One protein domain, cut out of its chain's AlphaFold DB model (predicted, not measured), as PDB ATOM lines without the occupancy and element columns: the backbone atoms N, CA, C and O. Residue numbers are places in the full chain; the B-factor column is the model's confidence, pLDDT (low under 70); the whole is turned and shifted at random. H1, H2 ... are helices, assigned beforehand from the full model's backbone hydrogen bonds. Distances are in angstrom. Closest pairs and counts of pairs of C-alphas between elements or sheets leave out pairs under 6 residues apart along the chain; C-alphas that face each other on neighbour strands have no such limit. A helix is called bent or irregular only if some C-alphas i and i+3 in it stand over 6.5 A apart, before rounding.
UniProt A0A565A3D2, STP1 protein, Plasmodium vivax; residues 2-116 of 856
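AT A GLANCE: This is residues 2 to 116 of the 856 residues of the protein "STP1 protein" of Plasmodium vivax (UniProt A0A565A3D2). A long helical hairpin, H3 and H4 side by side, has the shorter H5 loosely alongside, the three centres making a triangle. The short H1 and H2 come first; residues 72 to 87 loop beyond one end of H4, and residues 105 to 116 fold back as a tail. The printed part has 115 residues with five named helices, H1 to H5, and no named strand, all helix by class. It is compact, with a radius of gyration of the C-alphas of 14.7 A and spans of 46 by 31 by 20 A.

HOW THE PARTS SIT: Begin at H1, residues 3 to 6, then pass H2, residues 15 to 18, to reach H3, residues 21 to 43. H1 only just touches H3, at its residues 31 to 35 alone, with 3 pairs of C-alphas within 8 A; the closest, Leu 3 and Ile 35, are 6.8 A apart. H2 and H3 are close but not clearly touching, with the closest C-alphas, Ile 17 and Tyr 23, 6.9 A apart. Go on to H4, residues 48 to 71: it touches H3 at a shallow tilt of 15 degrees, opposite ways, a hairpin whose closest C-alphas, Asn 40 and Thr 50, are 6.4 A apart. H5, residues 88 to 104, makes another hairpin with H4, at a shallow tilt of 21 degrees; they only just touch, with 3 pairs of C-alphas within 8 A, residues 65 to 69 meeting residue 89 alone, closest at Arg 65 and Trp 89, 6.3 A. H3, H4 and H5 are an up and down bundle, each running against the one before. In H4 every O i to N i+4 pair is within hydrogen-bond range, in H3 18 of 19 and in H5 7 of 13; H1 and H2 are too short for such a pair.

IN THESE COORDINATES: Find C-alpha 21 at (473.303, 406.616, 390.493); from there H3 runs 33.4 A. H4 runs 34.7 A from C-alpha 48 at (477.584, 433.686, 366.617). H5 runs 22.7 A to C-alpha 104 at (491.926, 428.340, 380.733), with a kink of 29 degrees near residue 95; it is only just irregular, C-alphas 91 and 94 being 6.6 A apart.

THE WHOLE: The farthest C-alphas, Thr 47 and Arg 79, are 46.4 A apart. The printed part has no cut, and the link from H4 to H5 is long. Look for pLDDT under 70 at residues 2 to 5, 41 to 46, 77 to 85 and 108.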
ATOM      1  N   SER A   2     494.029 412.219 378.018       60.81
ATOM      2  CA  SER A   2     492.716 412.331 377.351       60.81
ATOM      3  C   SER A   2     491.822 413.378 378.028       60.81
ATOM      4  O   SER A   2     491.898 413.568 379.244       60.81
ATOM      5  N   LEU A   3     490.952 414.041 377.257       65.06
ATOM      6  CA  LEU A   3     490.067 415.100 377.767       65.06
ATOM      7  C   LEU A   3     489.126 414.587 378.874       65.06
ATOM      8  O   LEU A   3     488.973 415.254 379.893       65.06
ATOM      9  N   HIS A   4     488.625 413.349 378.762       64.06
ATOM     10  CA  HIS A   4     487.883 412.668 379.838       64.06
ATOM     11  C   HIS A   4     488.681 412.496 381.146       64.06
ATOM     12  O   HIS A   4     488.085 412.482 382.219       64.06
ATOM     13  N   LYS A   5     490.017 412.366 381.099       63.16
ATOM     14  CA  LYS A   5     490.848 412.327 382.318       63.16
ATOM     15  C   LYS A   5     491.168 413.725 382.866       63.16
ATOM     16  O   LYS A   5     491.504 413.824 384.040       63.16
ATOM     17  N   LYS A   6     491.051 414.792 382.058       70.50
ATOM     18  CA  LYS A   6     491.180 416.191 382.516       70.50
ATOM     19  C   LYS A   6     489.894 416.691 383.179       70.50
ATOM     20  O   LYS A   6     489.955 417.320 384.229       70.50
ATOM     21  N   PHE A   7     488.740 416.410 382.578       72.19
ATOM     22  CA  PHE A   7     487.451 416.939 383.017       72.19
ATOM     23  C   PHE A   7     486.640 415.884 383.769       72.19
ATOM     24  O   PHE A   7     486.098 414.961 383.165       72.19
ATOM     25  N   LYS A   8     486.549 416.016 385.094       73.31
ATOM     26  CA  LYS A   8     485.789 415.124 385.980       73.31
ATOM     27  C   LYS A   8     485.188 415.930 387.134       73.31
ATOM     28  O   LYS A   8     485.857 416.790 387.697       73.31
ATOM     29  N   LEU A   9     483.953 415.609 387.518       77.50
ATOM     30  CA  LEU A   9     483.324 416.141 388.727       77.50
ATOM     31  C   LEU A   9     483.913 415.441 389.965       77.50
ATOM     32  O   LEU A   9     483.428 414.385 390.377       77.50
ATOM     33  N   ASP A  10     484.989 415.992 390.535       75.31
ATOM     34  CA  ASP A  10     485.640 415.445 391.738       75.31
ATOM     35  C   ASP A  10     485.467 416.350 392.966       75.31
ATOM     36  O   ASP A  10     486.415 416.849 393.563       75.31
ATOM     37  N   ILE A  11     484.201 416.553 393.336       81.06
ATOM     38  CA  ILE A  11     483.787 417.246 394.561       81.06
ATOM     39  C   ILE A  11     484.238 416.446 395.796       81.06
ATOM     40  O   ILE A  11     484.134 415.215 395.799       81.06
ATOM     41  N   ASP A  12     484.636 417.106 396.889       79.81
ATOM     42  CA  ASP A  12     484.743 416.437 398.194       79.81
ATOM     43  C   ASP A  12     483.350 416.107 398.775       79.81
ATOM     44  O   ASP A  12     482.653 416.946 399.359       79.81
ATOM     45  N   ILE A  13     482.930 414.856 398.568       81.62
ATOM     46  CA  ILE A  13     481.730 414.243 399.146       81.62
ATOM     47  C   ILE A  13     481.990 412.768 399.516       81.62
ATOM     48  O   ILE A  13     482.774 412.091 398.841       81.62
ATOM     49  N   PRO A  14     481.291 412.236 400.541       83.56
ATOM     50  CA  PRO A  14     481.391 410.840 400.971       83.56
ATOM     51  C   PRO A  14     481.253 409.796 399.848       83.56
ATOM     52  O   PRO A  14     480.422 409.931 398.947       83.56
ATOM     53  N   ARG A  15     482.025 408.700 399.942       84.25
ATOM     54  CA  ARG A  15     482.073 407.621 398.929       84.25
ATOM     55  C   ARG A  15     480.702 407.012 398.615       84.25
ATOM     56  O   ARG A  15     480.419 406.734 397.456       84.25
ATOM     57  N   ASN A  16     479.828 406.853 399.609       85.19
ATOM     58  CA  ASN A  16     478.465 406.347 399.403       85.19
ATOM     59  C   ASN A  16     477.601 407.283 398.534       85.19
ATOM     60  O   ASN A  16     476.706 406.808 397.843       85.19
ATOM     61  N   ILE A  17     477.893 408.588 398.519       84.19
ATOM     62  CA  ILE A  17     477.224 409.566 397.650       84.19
ATOM     63  C   ILE A  17     477.894 409.595 396.269       84.19
ATOM     64  O   ILE A  17     477.182 409.596 395.270       84.19
ATOM     65  N   LYS A  18     479.232 409.475 396.174       85.19
ATOM     66  CA  LYS A  18     479.915 409.251 394.875       85.19
ATOM     67  C   LYS A  18     479.450 407.963 394.170       85.19
ATOM     68  O   LYS A  18     479.469 407.892 392.945       85.19
ATOM     69  N   ASN A  19     478.995 406.967 394.934       87.56
ATOM     70  CA  ASN A  19     478.450 405.714 394.413       87.56
ATOM     71  C   ASN A  19     476.962 405.783 394.011       87.56
ATOM     72  O   ASN A  19     476.499 404.859 393.339       87.56
ATOM     73  N   ASN A  20     476.226 406.841 394.370       91.19
ATOM     74  CA  ASN A  20     474.816 407.007 394.009       91.19
ATOM     75  C   ASN A  20     474.633 407.184 392.488       91.19
ATOM     76  O   ASN A  20     475.439 407.830 391.819       91.19
ATOM     77  N   GLU A  21     473.556 406.624 391.938       91.44
ATOM     78  CA  GLU A  21     473.303 406.616 390.493       91.44
ATOM     79  C   GLU A  21     473.054 408.009 389.912       91.44
ATOM     80  O   GLU A  21     473.658 408.347 388.895       91.44
ATOM     81  N   LYS A  22     472.273 408.865 390.586       91.38
ATOM     82  CA  LYS A  22     472.067 410.249 390.135       91.38
ATOM     83  C   LYS A  22     473.341 411.086 390.238       91.38
ATOM     84  O   LYS A  22     473.582 411.893 389.345       91.38
ATOM     85  N   TYR A  23     474.220 410.846 391.218       90.88
ATOM     86  CA  TYR A  23     475.553 411.467 391.196       90.88
ATOM     87  C   TYR A  23     476.378 411.008 389.984       90.88
ATOM     88  O   TYR A  23     476.968 411.839 389.296       90.88
ATOM     89  N   LYS A  24     476.402 409.701 389.685       90.56
ATOM     90  CA  LYS A  24     477.103 409.151 388.509       90.56
ATOM     91  C   LYS A  24     476.549 409.716 387.195       90.56
ATOM     92  O   LYS A  24     477.328 410.061 386.311       90.56
ATOM     93  N   GLU A  25     475.229 409.842 387.067       92.94
ATOM     94  CA  GLU A  25     474.561 410.412 385.893       92.94
ATOM     95  C   GLU A  25     474.908 411.898 385.708       92.94
ATOM     96  O   GLU A  25     475.413 412.283 384.652       92.94
ATOM     97  N   ILE A  26     474.726 412.715 386.751       92.25
ATOM     98  CA  ILE A  26     475.057 414.147 386.741       92.25
ATOM     99  C   ILE A  26     476.556 414.344 386.477       92.25
ATOM    100  O   ILE A  26     476.925 415.175 385.653       92.25
ATOM    101  N   SER A  27     477.432 413.532 387.080       90.56
ATOM    102  CA  SER A  27     478.879 413.574 386.829       90.56
ATOM    103  C   SER A  27     479.249 413.241 385.380       90.56
ATOM    104  O   SER A  27     480.213 413.815 384.874       90.56
ATOM    105  N   ARG A  28     478.533 412.326 384.710       90.94
ATOM    106  CA  ARG A  28     478.744 412.003 383.285       90.94
ATOM    107  C   ARG A  28     478.251 413.137 382.385       90.94
ATOM    108  O   ARG A  28     478.987 413.579 381.508       90.94
ATOM    109  N   ARG A  29     477.042 413.649 382.640       93.69
ATOM    110  CA  ARG A  29     476.441 414.772 381.894       93.69
ATOM    111  C   ARG A  29     477.263 416.059 382.046       93.69
ATOM    112  O   ARG A  29     477.503 416.746 381.059       93.69
ATOM    113  N   PHE A  30     477.778 416.341 383.241       91.19
ATOM    114  CA  PHE A  30     478.680 417.467 383.483       91.19
ATOM    115  C   PHE A  30     480.053 417.279 382.817       91.19
ATOM    116  O   PHE A  30     480.575 418.214 382.219       91.19
ATOM    117  N   GLN A  31     480.626 416.069 382.845       89.19
ATOM    118  CA  GLN A  31     481.863 415.770 382.113       89.19
ATOM    119  C   GLN A  31     481.706 416.001 380.600       89.19
ATOM    120  O   GLN A  31     482.593 416.593 379.990       89.19
ATOM    121  N   TYR A  32     480.583 415.579 380.009       88.62
ATOM    122  CA  TYR A  32     480.256 415.876 378.611       88.62
ATOM    123  C   TYR A  32     480.197 417.390 378.360       88.62
ATOM    124  O   TYR A  32     480.866 417.881 377.453       88.62
ATOM    125  N   ALA A  33     479.500 418.139 379.224       87.19
ATOM    126  CA  ALA A  33     479.408 419.594 379.121       87.19
ATOM    127  C   ALA A  33     480.784 420.286 379.137       87.19
ATOM    128  O   ALA A  33     481.048 421.134 378.291       87.19
ATOM    129  N   LEU A  34     481.691 419.902 380.044       85.62
ATOM    130  CA  LEU A  34     483.054 420.453 380.095       85.62
ATOM    131  C   LEU A  34     483.859 420.148 378.817       85.62
ATOM    132  O   LEU A  34     484.650 420.982 378.370       85.62
ATOM    133  N   ILE A  35     483.662 418.968 378.219       84.69
ATOM    134  CA  ILE A  35     484.319 418.580 376.965       84.69
ATOM    135  C   ILE A  35     483.772 419.403 375.793       84.69
ATOM    136  O   ILE A  35     484.575 419.908 375.008       84.69
ATOM    137  N   GLU A  36     482.456 419.618 375.690       83.12
ATOM    138  CA  GLU A  36     481.885 420.534 374.690       83.12
ATOM    139  C   GLU A  36     482.369 421.976 374.883       83.12
ATOM    140  O   GLU A  36     482.725 422.632 373.905       83.12
ATOM    141  N   TYR A  37     482.432 422.461 376.126       79.25
ATOM    142  CA  TYR A  37     482.877 423.818 376.472       79.25
ATOM    143  C   TYR A  37     484.297 424.071 375.953       79.25
ATOM    144  O   TYR A  37     484.565 425.035 375.234       79.25
ATOM    145  N   TYR A  38     485.204 423.142 376.265       78.81
ATOM    146  CA  TYR A  38     486.593 423.189 375.827       78.81
ATOM    147  C   TYR A  38     486.740 422.970 374.312       78.81
ATOM    148  O   TYR A  38     487.617 423.561 373.688       78.81
ATOM    149  N   THR A  39     485.894 422.143 373.694       77.56
ATOM    150  CA  THR A  39     485.983 421.850 372.253       77.56
ATOM    151  C   THR A  39     485.481 423.022 371.412       77.56
ATOM    152  O   THR A  39     486.181 423.453 370.500       77.56
ATOM    153  N   ASN A  40     484.329 423.606 371.755       71.31
ATOM    154  CA  ASN A  40     483.773 424.751 371.029       71.31
ATOM    155  C   ASN A  40     484.669 426.001 371.130       71.31
ATOM    156  O   ASN A  40     484.804 426.716 370.141       71.31
ATOM    157  N   TYR A  41     485.361 426.213 372.259       67.69
ATOM    158  CA  TYR A  41     486.396 427.253 372.382       67.69
ATOM    159  C   TYR A  41     487.504 427.138 371.322       67.69
ATOM    160  O   TYR A  41     487.908 428.139 370.728       67.69
ATOM    161  N   ASN A  42     488.029 425.927 371.115       68.62
ATOM    162  CA  ASN A  42     489.224 425.717 370.298       68.62
ATOM    163  C   ASN A  42     488.954 425.765 368.783       68.62
ATOM    164  O   ASN A  42     489.910 425.849 368.017       68.62
ATOM    165  N   ILE A  43     487.688 425.700 368.352       62.50
ATOM    166  CA  ILE A  43     487.308 425.622 366.931       62.50
ATOM    167  C   ILE A  43     487.032 427.012 366.338       62.50
ATOM    168  O   ILE A  43     487.576 427.346 365.290       62.50
ATOM    169  N   GLU A  44     486.227 427.843 367.005       57.28
ATOM    170  CA  GLU A  44     485.796 429.153 366.493       57.28
ATOM    171  C   GLU A  44     485.759 430.190 367.624       57.28
ATOM    172  O   GLU A  44     484.838 430.198 368.446       57.28
ATOM    173  N   LYS A  45     486.726 431.115 367.660       61.44
ATOM    174  CA  LYS A  45     486.663 432.265 368.576       61.44
ATOM    175  C   LYS A  45     485.741 433.343 367.998       61.44
ATOM    176  O   LYS A  45     485.919 433.763 366.861       61.44
ATOM    177  N   ASN A  46     484.811 433.827 368.821       63.62
ATOM    178  CA  ASN A  46     483.963 435.000 368.570       63.62
ATOM    179  C   ASN A  46     483.000 434.907 367.361       63.62
ATOM    180  O   ASN A  46     482.660 435.935 366.776       63.62
ATOM    181  N   THR A  47     482.512 433.714 367.001       75.75
ATOM    182  CA  THR A  47     481.392 433.559 366.049       75.75
ATOM    183  C   THR A  47     480.043 433.486 366.775       75.75
ATOM    184  O   THR A  47     479.967 433.069 367.935       75.75
ATOM    185  N   LEU A  48     478.949 433.839 366.086       78.00
ATOM    186  CA  LEU A  48     477.584 433.686 366.617       78.00
ATOM    187  C   LEU A  48     477.259 432.216 366.946       78.00
ATOM    188  O   LEU A  48     476.627 431.931 367.958       78.00
ATOM    189  N   ASN A  49     477.762 431.280 366.138       79.38
ATOM    190  CA  ASN A  49     477.674 429.839 366.381       79.38
ATOM    191  C   ASN A  49     478.264 429.472 367.758       79.38
ATOM    192  O   ASN A  49     477.599 428.828 368.573       79.38
ATOM    193  N   THR A  50     479.473 429.955 368.066       77.75
ATOM    194  CA  THR A  50     480.090 429.782 369.389       77.75
ATOM    195  C   THR A  50     479.298 430.483 370.498       77.75
ATOM    196  O   THR A  50     479.134 429.889 371.565       77.75
ATOM    197  N   HIS A  51     478.732 431.675 370.265       82.56
ATOM    198  CA  HIS A  51     477.856 432.339 371.244       82.56
ATOM    199  C   HIS A  51     476.626 431.483 371.599       82.56
ATOM    200  O   HIS A  51     476.421 431.171 372.774       82.56
ATOM    201  N   ILE A  52     475.860 431.036 370.595       84.81
ATOM    202  CA  ILE A  52     474.674 430.173 370.750       84.81
ATOM    203  C   ILE A  52     475.024 428.922 371.563       84.81
ATOM    204  O   ILE A  52     474.346 428.582 372.538       84.81
ATOM    205  N   LYS A  53     476.114 428.239 371.191       85.12
ATOM    206  CA  LYS A  53     476.611 427.045 371.889       85.12
ATOM    207  C   LYS A  53     476.953 427.344 373.351       85.12
ATOM    208  O   LYS A  53     476.490 426.626 374.234       85.12
ATOM    209  N   CYS A  54     477.687 428.423 373.623       83.94
ATOM    210  CA  CYS A  54     478.046 428.842 374.978       83.94
ATOM    211  C   CYS A  54     476.827 429.206 375.839       83.94
ATOM    212  O   CYS A  54     476.755 428.784 376.996       83.94
ATOM    213  N   ARG A  55     475.827 429.909 375.287       87.81
ATOM    214  CA  ARG A  55     474.553 430.172 375.978       87.81
ATOM    215  C   ARG A  55     473.836 428.867 376.330       87.81
ATOM    216  O   ARG A  55     473.503 428.643 377.494       87.81
ATOM    217  N   ASN A  56     473.625 427.995 375.346       88.75
ATOM    218  CA  ASN A  56     472.942 426.712 375.538       88.75
ATOM    219  C   ASN A  56     473.625 425.853 376.615       88.75
ATOM    220  O   ASN A  56     472.955 425.248 377.455       88.75
ATOM    221  N   LEU A  57     474.957 425.853 376.625       88.31
ATOM    222  CA  LEU A  57     475.771 425.096 377.564       88.31
ATOM    223  C   LEU A  57     475.732 425.677 378.989       88.31
ATOM    224  O   LEU A  57     475.628 424.912 379.948       88.31
ATOM    225  N   ASN A  58     475.700 427.006 379.142       89.62
ATOM    226  CA  ASN A  58     475.430 427.661 380.427       89.62
ATOM    227  C   ASN A  58     474.070 427.229 381.008       89.62
ATOM    228  O   ASN A  58     474.009 426.799 382.161       89.62
ATOM    229  N   TYR A  59     472.996 427.236 380.207       92.31
ATOM    230  CA  TYR A  59     471.681 426.752 380.657       92.31
ATOM    231  C   TYR A  59     471.666 425.263 381.015       92.31
ATOM    232  O   TYR A  59     470.969 424.863 381.951       92.31
ATOM    233  N   PHE A  60     472.424 424.431 380.298       92.00
ATOM    234  CA  PHE A  60     472.567 423.014 380.628       92.00
ATOM    235  C   PHE A  60     473.269 422.815 381.982       92.00
ATOM    236  O   PHE A  60     472.799 422.029 382.804       92.00
ATOM    237  N   ILE A  61     474.327 423.583 382.255       92.00
ATOM    238  CA  ILE A  61     475.035 423.596 383.544       92.00
ATOM    239  C   ILE A  61     474.114 424.094 384.675       92.00
ATOM    240  O   ILE A  61     474.028 423.443 385.716       92.00
ATOM    241  N   ASP A  62     473.350 425.170 384.459       92.94
ATOM    242  CA  ASP A  62     472.367 425.672 385.434       92.94
ATOM    243  C   ASP A  62     471.210 424.681 385.691       92.94
ATOM    244  O   ASP A  62     470.644 424.664 386.784       92.94
ATOM    245  N   ASN A  63     470.873 423.813 384.729       92.62
ATOM    246  CA  ASN A  63     469.934 422.706 384.941       92.62
ATOM    247  C   ASN A  63     470.564 421.549 385.739       92.62
ATOM    248  O   ASN A  63     469.919 421.033 386.651       92.62
ATOM    249  N   LEU A  64     471.823 421.184 385.464       92.94
ATOM    250  CA  LEU A  64     472.552 420.172 386.242       92.94
ATOM    251  C   LEU A  64     472.748 420.591 387.706       92.94
ATOM    252  O   LEU A  64     472.641 419.741 388.590       92.94
ATOM    253  N   ARG A  65     472.972 421.886 387.975       92.12
ATOM    254  CA  ARG A  65     472.987 422.446 389.337       92.12
ATOM    255  C   ARG A  65     471.684 422.169 390.074       92.12
ATOM    256  O   ARG A  65     471.711 421.753 391.231       92.12
ATOM    257  N   ASP A  66     470.553 422.443 389.433       91.25
ATOM    258  CA  ASP A  66     469.243 422.295 390.061       91.25
ATOM    259  C   ASP A  66     468.948 420.809 390.343       91.25
ATOM    260  O   ASP A  66     468.608 420.469 391.473       91.25
ATOM    261  N   GLU A  67     469.210 419.908 389.386       92.12
ATOM    262  CA  GLU A  67     469.100 418.447 389.580       92.12
ATOM    263  C   GLU A  67     470.035 417.923 390.690       92.12
ATOM    264  O   GLU A  67     469.663 417.056 391.485       92.12
ATOM    265  N   PHE A  68     471.251 418.467 390.792       91.19
ATOM    266  CA  PHE A  68     472.197 418.140 391.859       91.19
ATOM    267  C   PHE A  68     471.700 418.619 393.230       91.19
ATOM    268  O   PHE A  68     471.797 417.885 394.219       91.19
ATOM    269  N   ASN A  69     471.154 419.832 393.302       88.38
ATOM    270  CA  ASN A  69     470.610 420.398 394.532       88.38
ATOM    271  C   ASN A  69     469.302 419.712 394.969       88.38
ATOM    272  O   ASN A  69     469.044 419.637 396.171       88.38
ATOM    273  N   GLU A  70     468.524 419.160 394.034       89.62
ATOM    274  CA  GLU A  70     467.313 418.383 394.321       89.62
ATOM    275  C   GLU A  70     467.623 416.942 394.763       89.62
ATOM    276  O   GLU A  70     467.050 416.464 395.741       89.62
ATOM    277  N   HIS A  71     468.539 416.240 394.085       89.56
ATOM    278  CA  HIS A  71     468.723 414.793 394.281       89.56
ATOM    279  C   HIS A  71     469.997 414.392 395.039       89.56
ATOM    280  O   HIS A  71     470.006 413.361 395.711       89.56
ATOM    281  N   VAL A  72     471.083 415.171 394.958       88.19
ATOM    282  CA  VAL A  72     472.386 414.811 395.557       88.19
ATOM    283  C   VAL A  72     472.639 415.570 396.857       88.19
ATOM    284  O   VAL A  72     472.993 414.962 397.870       88.19
ATOM    285  N   ALA A  73     472.446 416.891 396.864       84.94
ATOM    286  CA  ALA A  73     472.721 417.727 398.031       84.94
ATOM    287  C   ALA A  73     471.966 417.299 399.315       84.94
ATOM    288  O   ALA A  73     472.587 417.329 400.385       84.94
ATOM    289  N   PRO A  74     470.697 416.826 399.276       86.06
ATOM    290  CA  PRO A  74     469.986 416.386 400.482       86.06
ATOM    291  C   PRO A  74     470.582 415.139 401.150       86.06
ATOM    292  O   PRO A  74     470.456 414.983 402.368       86.06
ATOM    293  N   LEU A  75     471.275 414.281 400.386       84.62
ATOM    294  CA  LEU A  75     471.935 413.063 400.882       84.62
ATOM    295  C   LEU A  75     473.121 413.380 401.811       84.62
ATOM    296  O   LEU A  75     473.564 412.538 402.597       84.62
ATOM    297  N   ILE A  76     473.640 414.607 401.745       82.56
ATOM    298  CA  ILE A  76     474.815 415.058 402.485       82.56
ATOM    299  C   ILE A  76     474.388 415.437 403.908       82.56
ATOM    300  O   ILE A  76     474.043 416.581 404.203       82.56
ATOM    301  N   LYS A  77     474.449 414.461 404.824       68.50
ATOM    302  CA  LYS A  77     474.030 414.552 406.245       68.50
ATOM    303  C   LYS A  77     474.808 415.569 407.114       68.50
ATOM    304  O   LYS A  77     474.740 415.531 408.341       68.50
ATOM    305  N   ASN A  78     475.559 416.492 406.517       65.44
ATOM    306  CA  ASN A  78     476.488 417.369 407.217       65.44
ATOM    307  C   ASN A  78     475.768 418.607 407.798       65.44
ATOM    308  O   ASN A  78     475.579 419.621 407.126       65.44
ATOM    309  N   ARG A  79     475.345 418.519 409.071       51.72
ATOM    310  CA  ARG A  79     474.482 419.504 409.769       51.72
ATOM    311  C   ARG A  79     475.029 420.945 409.748       51.72
ATOM    312  O   ARG A  79     474.236 421.881 409.728       51.72
ATOM    313  N   LYS A  80     476.358 421.128 409.684       57.84
ATOM    314  CA  LYS A  80     477.010 422.445 409.509       57.84
ATOM    315  C   LYS A  80     476.768 423.051 408.114       57.84
ATOM    316  O   LYS A  80     476.617 424.264 408.011       57.84
ATOM    317  N   ARG A  81     476.680 422.242 407.044       62.44
ATOM    318  CA  ARG A  81     476.507 422.735 405.659       62.44
ATOM    319  C   ARG A  81     475.103 423.301 405.410       62.44
ATOM    320  O   ARG A  81     474.983 424.289 404.701       62.44
ATOM    321  N   ARG A  82     474.074 422.791 406.103       56.16
ATOM    322  CA  ARG A  82     472.694 423.340 406.094       56.16
ATOM    323  C   ARG A  82     472.561 424.772 406.655       56.16
ATOM    324  O   ARG A  82     471.474 425.329 406.600       56.16
ATOM    325  N   ARG A  83     473.629 425.353 407.219       55.72
ATOM    326  CA  ARG A  83     473.684 426.749 407.697       55.72
ATOM    327  C   ARG A  83     474.555 427.666 406.819       55.72
ATOM    328  O   ARG A  83     474.733 428.828 407.168       55.72
ATOM    329  N   LYS A  84     475.130 427.166 405.717       64.56
ATOM    330  CA  LYS A  84     475.895 427.994 404.767       64.56
ATOM    331  C   LYS A  84     474.963 428.777 403.835       64.56
ATOM    332  O   LYS A  84     473.858 428.333 403.544       64.56
ATOM    333  N   LYS A  85     475.440 429.930 403.346       63.12
ATOM    334  CA  LYS A  85     474.704 430.831 402.435       63.12
ATOM    335  C   LYS A  85     474.864 430.482 400.941       63.12
ATOM    336  O   LYS A  85     474.051 430.926 400.140       63.12
ATOM    337  N   LYS A  86     475.889 429.705 400.573       74.62
ATOM    338  CA  LYS A  86     476.123 429.161 399.219       74.62
ATOM    339  C   LYS A  86     475.785 427.669 399.179       74.62
ATOM    340  O   LYS A  86     475.931 426.987 400.199       74.62
ATOM    341  N   SER A  87     475.341 427.164 398.027       81.69
ATOM    342  CA  SER A  87     475.134 425.727 397.822       81.69
ATOM    343  C   SER A  87     476.471 425.006 397.625       81.69
ATOM    344  O   SER A  87     477.488 425.618 397.307       81.69
ATOM    345  N   LEU A  88     476.477 423.681 397.788       85.25
ATOM    346  CA  LEU A  88     477.660 422.866 397.498       85.25
ATOM    347  C   LEU A  88     478.118 423.014 396.034       85.25
ATOM    348  O   LEU A  88     479.316 422.997 395.769       85.25
ATOM    349  N   TRP A  89     477.179 423.159 395.099       88.56
ATOM    350  CA  TRP A  89     477.514 423.343 393.692       88.56
ATOM    351  C   TRP A  89     478.279 424.651 393.458       88.56
ATOM    352  O   TRP A  89     479.295 424.651 392.768       88.56
ATOM    353  N   ASP A  90     477.858 425.746 394.098       87.19
ATOM    354  CA  ASP A  90     478.548 427.035 393.970       87.19
ATOM    355  C   ASP A  90     479.980 426.953 394.544       87.19
ATOM    356  O   ASP A  90     480.930 427.392 393.901       87.19
ATOM    357  N   GLU A  91     480.145 426.319 395.717       85.00
ATOM    358  CA  GLU A  91     481.440 426.179 396.414       85.00
ATOM    359  C   GLU A  91     482.463 425.278 395.698       85.00
ATOM    360  O   GLU A  91     483.667 425.463 395.861       85.00
ATOM    361  N   GLU A  92     482.013 424.246 394.979       86.94
ATOM    362  CA  GLU A  92     482.896 423.180 394.474       86.94
ATOM    363  C   GLU A  92     482.891 423.038 392.946       86.94
ATOM    364  O   GLU A  92     483.818 422.446 392.395       86.94
ATOM    365  N   VAL A  93     481.883 423.575 392.251       88.00
ATOM    366  CA  VAL A  93     481.732 423.457 390.791       88.00
ATOM    367  C   VAL A  93     481.898 424.810 390.112       88.00
ATOM    368  O   VAL A  93     482.790 424.944 389.275       88.00
ATOM    369  N   GLU A  94     481.117 425.821 390.500       89.00
ATOM    370  CA  GLU A  94     481.253 427.176 389.938       89.00
ATOM    371  C   GLU A  94     482.628 427.768 390.301       89.00
ATOM    372  O   GLU A  94     483.442 428.044 389.418       89.00
ATOM    373  N   GLU A  95     482.945 427.862 391.600       85.12
ATOM    374  CA  GLU A  95     484.162 428.531 392.084       85.12
ATOM    375  C   GLU A  95     485.478 427.840 391.700       85.12
ATOM    376  O   GLU A  95     486.478 428.526 391.490       85.12
ATOM    377  N   LYS A  96     485.504 426.501 391.619       84.50
ATOM    378  CA  LYS A  96     486.753 425.723 391.469       84.50
ATOM    379  C   LYS A  96     486.959 425.095 390.094       84.50
ATOM    380  O   LYS A  96     488.105 424.929 389.678       84.50
ATOM    381  N   ILE A  97     485.882 424.702 389.410       84.56
ATOM    382  CA  ILE A  97     485.962 423.982 388.128       84.56
ATOM    383  C   ILE A  97     485.640 424.931 386.972       84.56
ATOM    384  O   ILE A  97     486.419 425.016 386.025       84.56
ATOM    385  N   LEU A  98     484.522 425.658 387.048       84.38
ATOM    386  CA  LEU A  98     484.034 426.478 385.938       84.38
ATOM    387  C   LEU A  98     484.778 427.812 385.820       84.38
ATOM    388  O   LEU A  98     485.212 428.135 384.717       84.38
ATOM    389  N   ASN A  99     485.045 428.518 386.926       83.31
ATOM    390  CA  ASN A  99     485.917 429.703 386.913       83.31
ATOM    391  C   ASN A  99     487.292 429.381 386.302       83.31
ATOM    392  O   ASN A  99     487.740 430.048 385.373       83.31
ATOM    393  N   LYS A 100     487.927 428.292 386.757       81.12
ATOM    394  CA  LYS A 100     489.222 427.847 386.226       81.12
ATOM    395  C   LYS A 100     489.148 427.462 384.742       81.12
ATOM    396  O   LYS A 100     490.067 427.757 383.985       81.12
ATOM    397  N   LEU A 101     488.062 426.827 384.294       78.62
ATOM    398  CA  LEU A 101     487.857 426.545 382.871       78.62
ATOM    399  C   LEU A 101     487.671 427.831 382.047       78.62
ATOM    400  O   LEU A 101     488.144 427.900 380.914       78.62
ATOM    401  N   GLN A 102     487.025 428.858 382.596       79.25
ATOM    402  CA  GLN A 102     486.879 430.159 381.942       79.25
ATOM    403  C   GLN A 102     488.217 430.915 381.845       79.25
ATOM    404  O   GLN A 102     488.487 431.531 380.812       79.25
ATOM    405  N   GLU A 103     489.083 430.807 382.856       80.69
ATOM    406  CA  GLU A 103     490.474 431.281 382.798       80.69
ATOM    407  C   GLU A 103     491.277 430.521 381.727       80.69
ATOM    408  O   GLU A 103     491.865 431.142 380.841       80.69
ATOM    409  N   GLU A 104     491.239 429.181 381.730       76.31
ATOM    410  CA  GLU A 104     491.926 428.340 380.733       76.31
ATOM    411  C   GLU A 104     491.400 428.536 379.294       76.31
ATOM    412  O   GLU A 104     492.142 428.320 378.333       76.31
ATOM    413  N   THR A 105     490.143 428.960 379.122       72.88
ATOM    414  CA  THR A 105     489.547 429.313 377.815       72.88
ATOM    415  C   THR A 105     489.587 430.817 377.502       72.88
ATOM    416  O   THR A 105     489.068 431.257 376.477       72.88
ATOM    417  N   GLY A 106     490.238 431.633 378.339       72.06
ATOM    418  CA  GLY A 106     490.457 433.058 378.077       72.06
ATOM    419  C   GLY A 106     489.171 433.871 377.888       72.06
ATOM    420  O   GLY A 106     489.144 434.775 377.056       72.06
ATOM    421  N   ASN A 107     488.108 433.545 378.633       73.06
ATOM    422  CA  ASN A 107     486.778 434.174 378.564       73.06
ATOM    423  C   ASN A 107     486.026 434.064 377.219       73.06
ATOM    424  O   ASN A 107     484.985 434.700 377.067       73.06
ATOM    425  N   SER A 108     486.473 433.242 376.260       67.56
ATOM    426  CA  SER A 108     485.775 433.049 374.970       67.56
ATOM    427  C   SER A 108     484.326 432.570 375.118       67.56
ATOM    428  O   SER A 108     483.479 432.796 374.260       67.56
ATOM    429  N   CYS A 109     484.089 431.837 376.201       75.50
ATOM    430  CA  CYS A 109     482.830 431.276 376.630       75.50
ATOM    431  C   CYS A 109     482.690 431.746 378.088       75.50
ATOM    432  O   CYS A 109     483.339 431.174 378.969       75.50
ATOM    433  N   PRO A 110     481.975 432.851 378.358       76.94
ATOM    434  CA  PRO A 110     481.827 433.357 379.715       76.94
ATOM    435  C   PRO A 110     480.814 432.501 380.485       76.94
ATOM    436  O   PRO A 110     479.669 432.340 380.049       76.94
ATOM    437  N   ARG A 111     481.202 431.972 381.652       84.50
ATOM    438  CA  ARG A 111     480.266 431.355 382.592       84.50
ATOM    439  C   ARG A 111     479.535 432.473 383.327       84.50
ATOM    440  O   ARG A 111     480.130 433.227 384.087       84.50
ATOM    441  N   ASN A 112     478.227 432.564 383.108       80.12
ATOM    442  CA  ASN A 112     477.350 433.461 383.854       80.12
ATOM    443  C   ASN A 112     476.251 432.618 384.530       80.12
ATOM    444  O   ASN A 112     475.357 432.145 383.827       80.12
ATOM    445  N   PRO A 113     476.341 432.337 385.846       81.75
ATOM    446  CA  PRO A 113     475.408 431.447 386.531       81.75
ATOM    447  C   PRO A 113     474.044 432.110 386.747       81.75
ATOM    448  O   PRO A 113     473.887 433.043 387.537       81.75
ATOM    449  N   ILE A 114     473.016 431.596 386.071       85.06
ATOM    450  CA  ILE A 114     471.666 432.154 386.167       85.06
ATOM    451  C   ILE A 114     470.956 431.512 387.363       85.06
ATOM    452  O   ILE A 114     470.394 430.418 387.277       85.06
ATOM    453  N   HIS A 115     470.972 432.201 388.507       84.44
ATOM    454  CA  HIS A 115     470.391 431.722 389.772       84.44
ATOM    455  C   HIS A 115     468.849 431.820 389.858       84.44
ATOM    456  O   HIS A 115     468.263 431.492 390.890       84.44
ATOM    457  N   TYR A 116     468.163 432.241 388.790       88.94
ATOM    458  CA  TYR A 116     466.701 432.166 388.712       88.94
ATOM    459  C   TYR A 116     466.208 430.718 388.567       88.94
ATOM    460  O   TYR A 116     466.932 429.842 388.094       88.94
TER     461      TYR A 116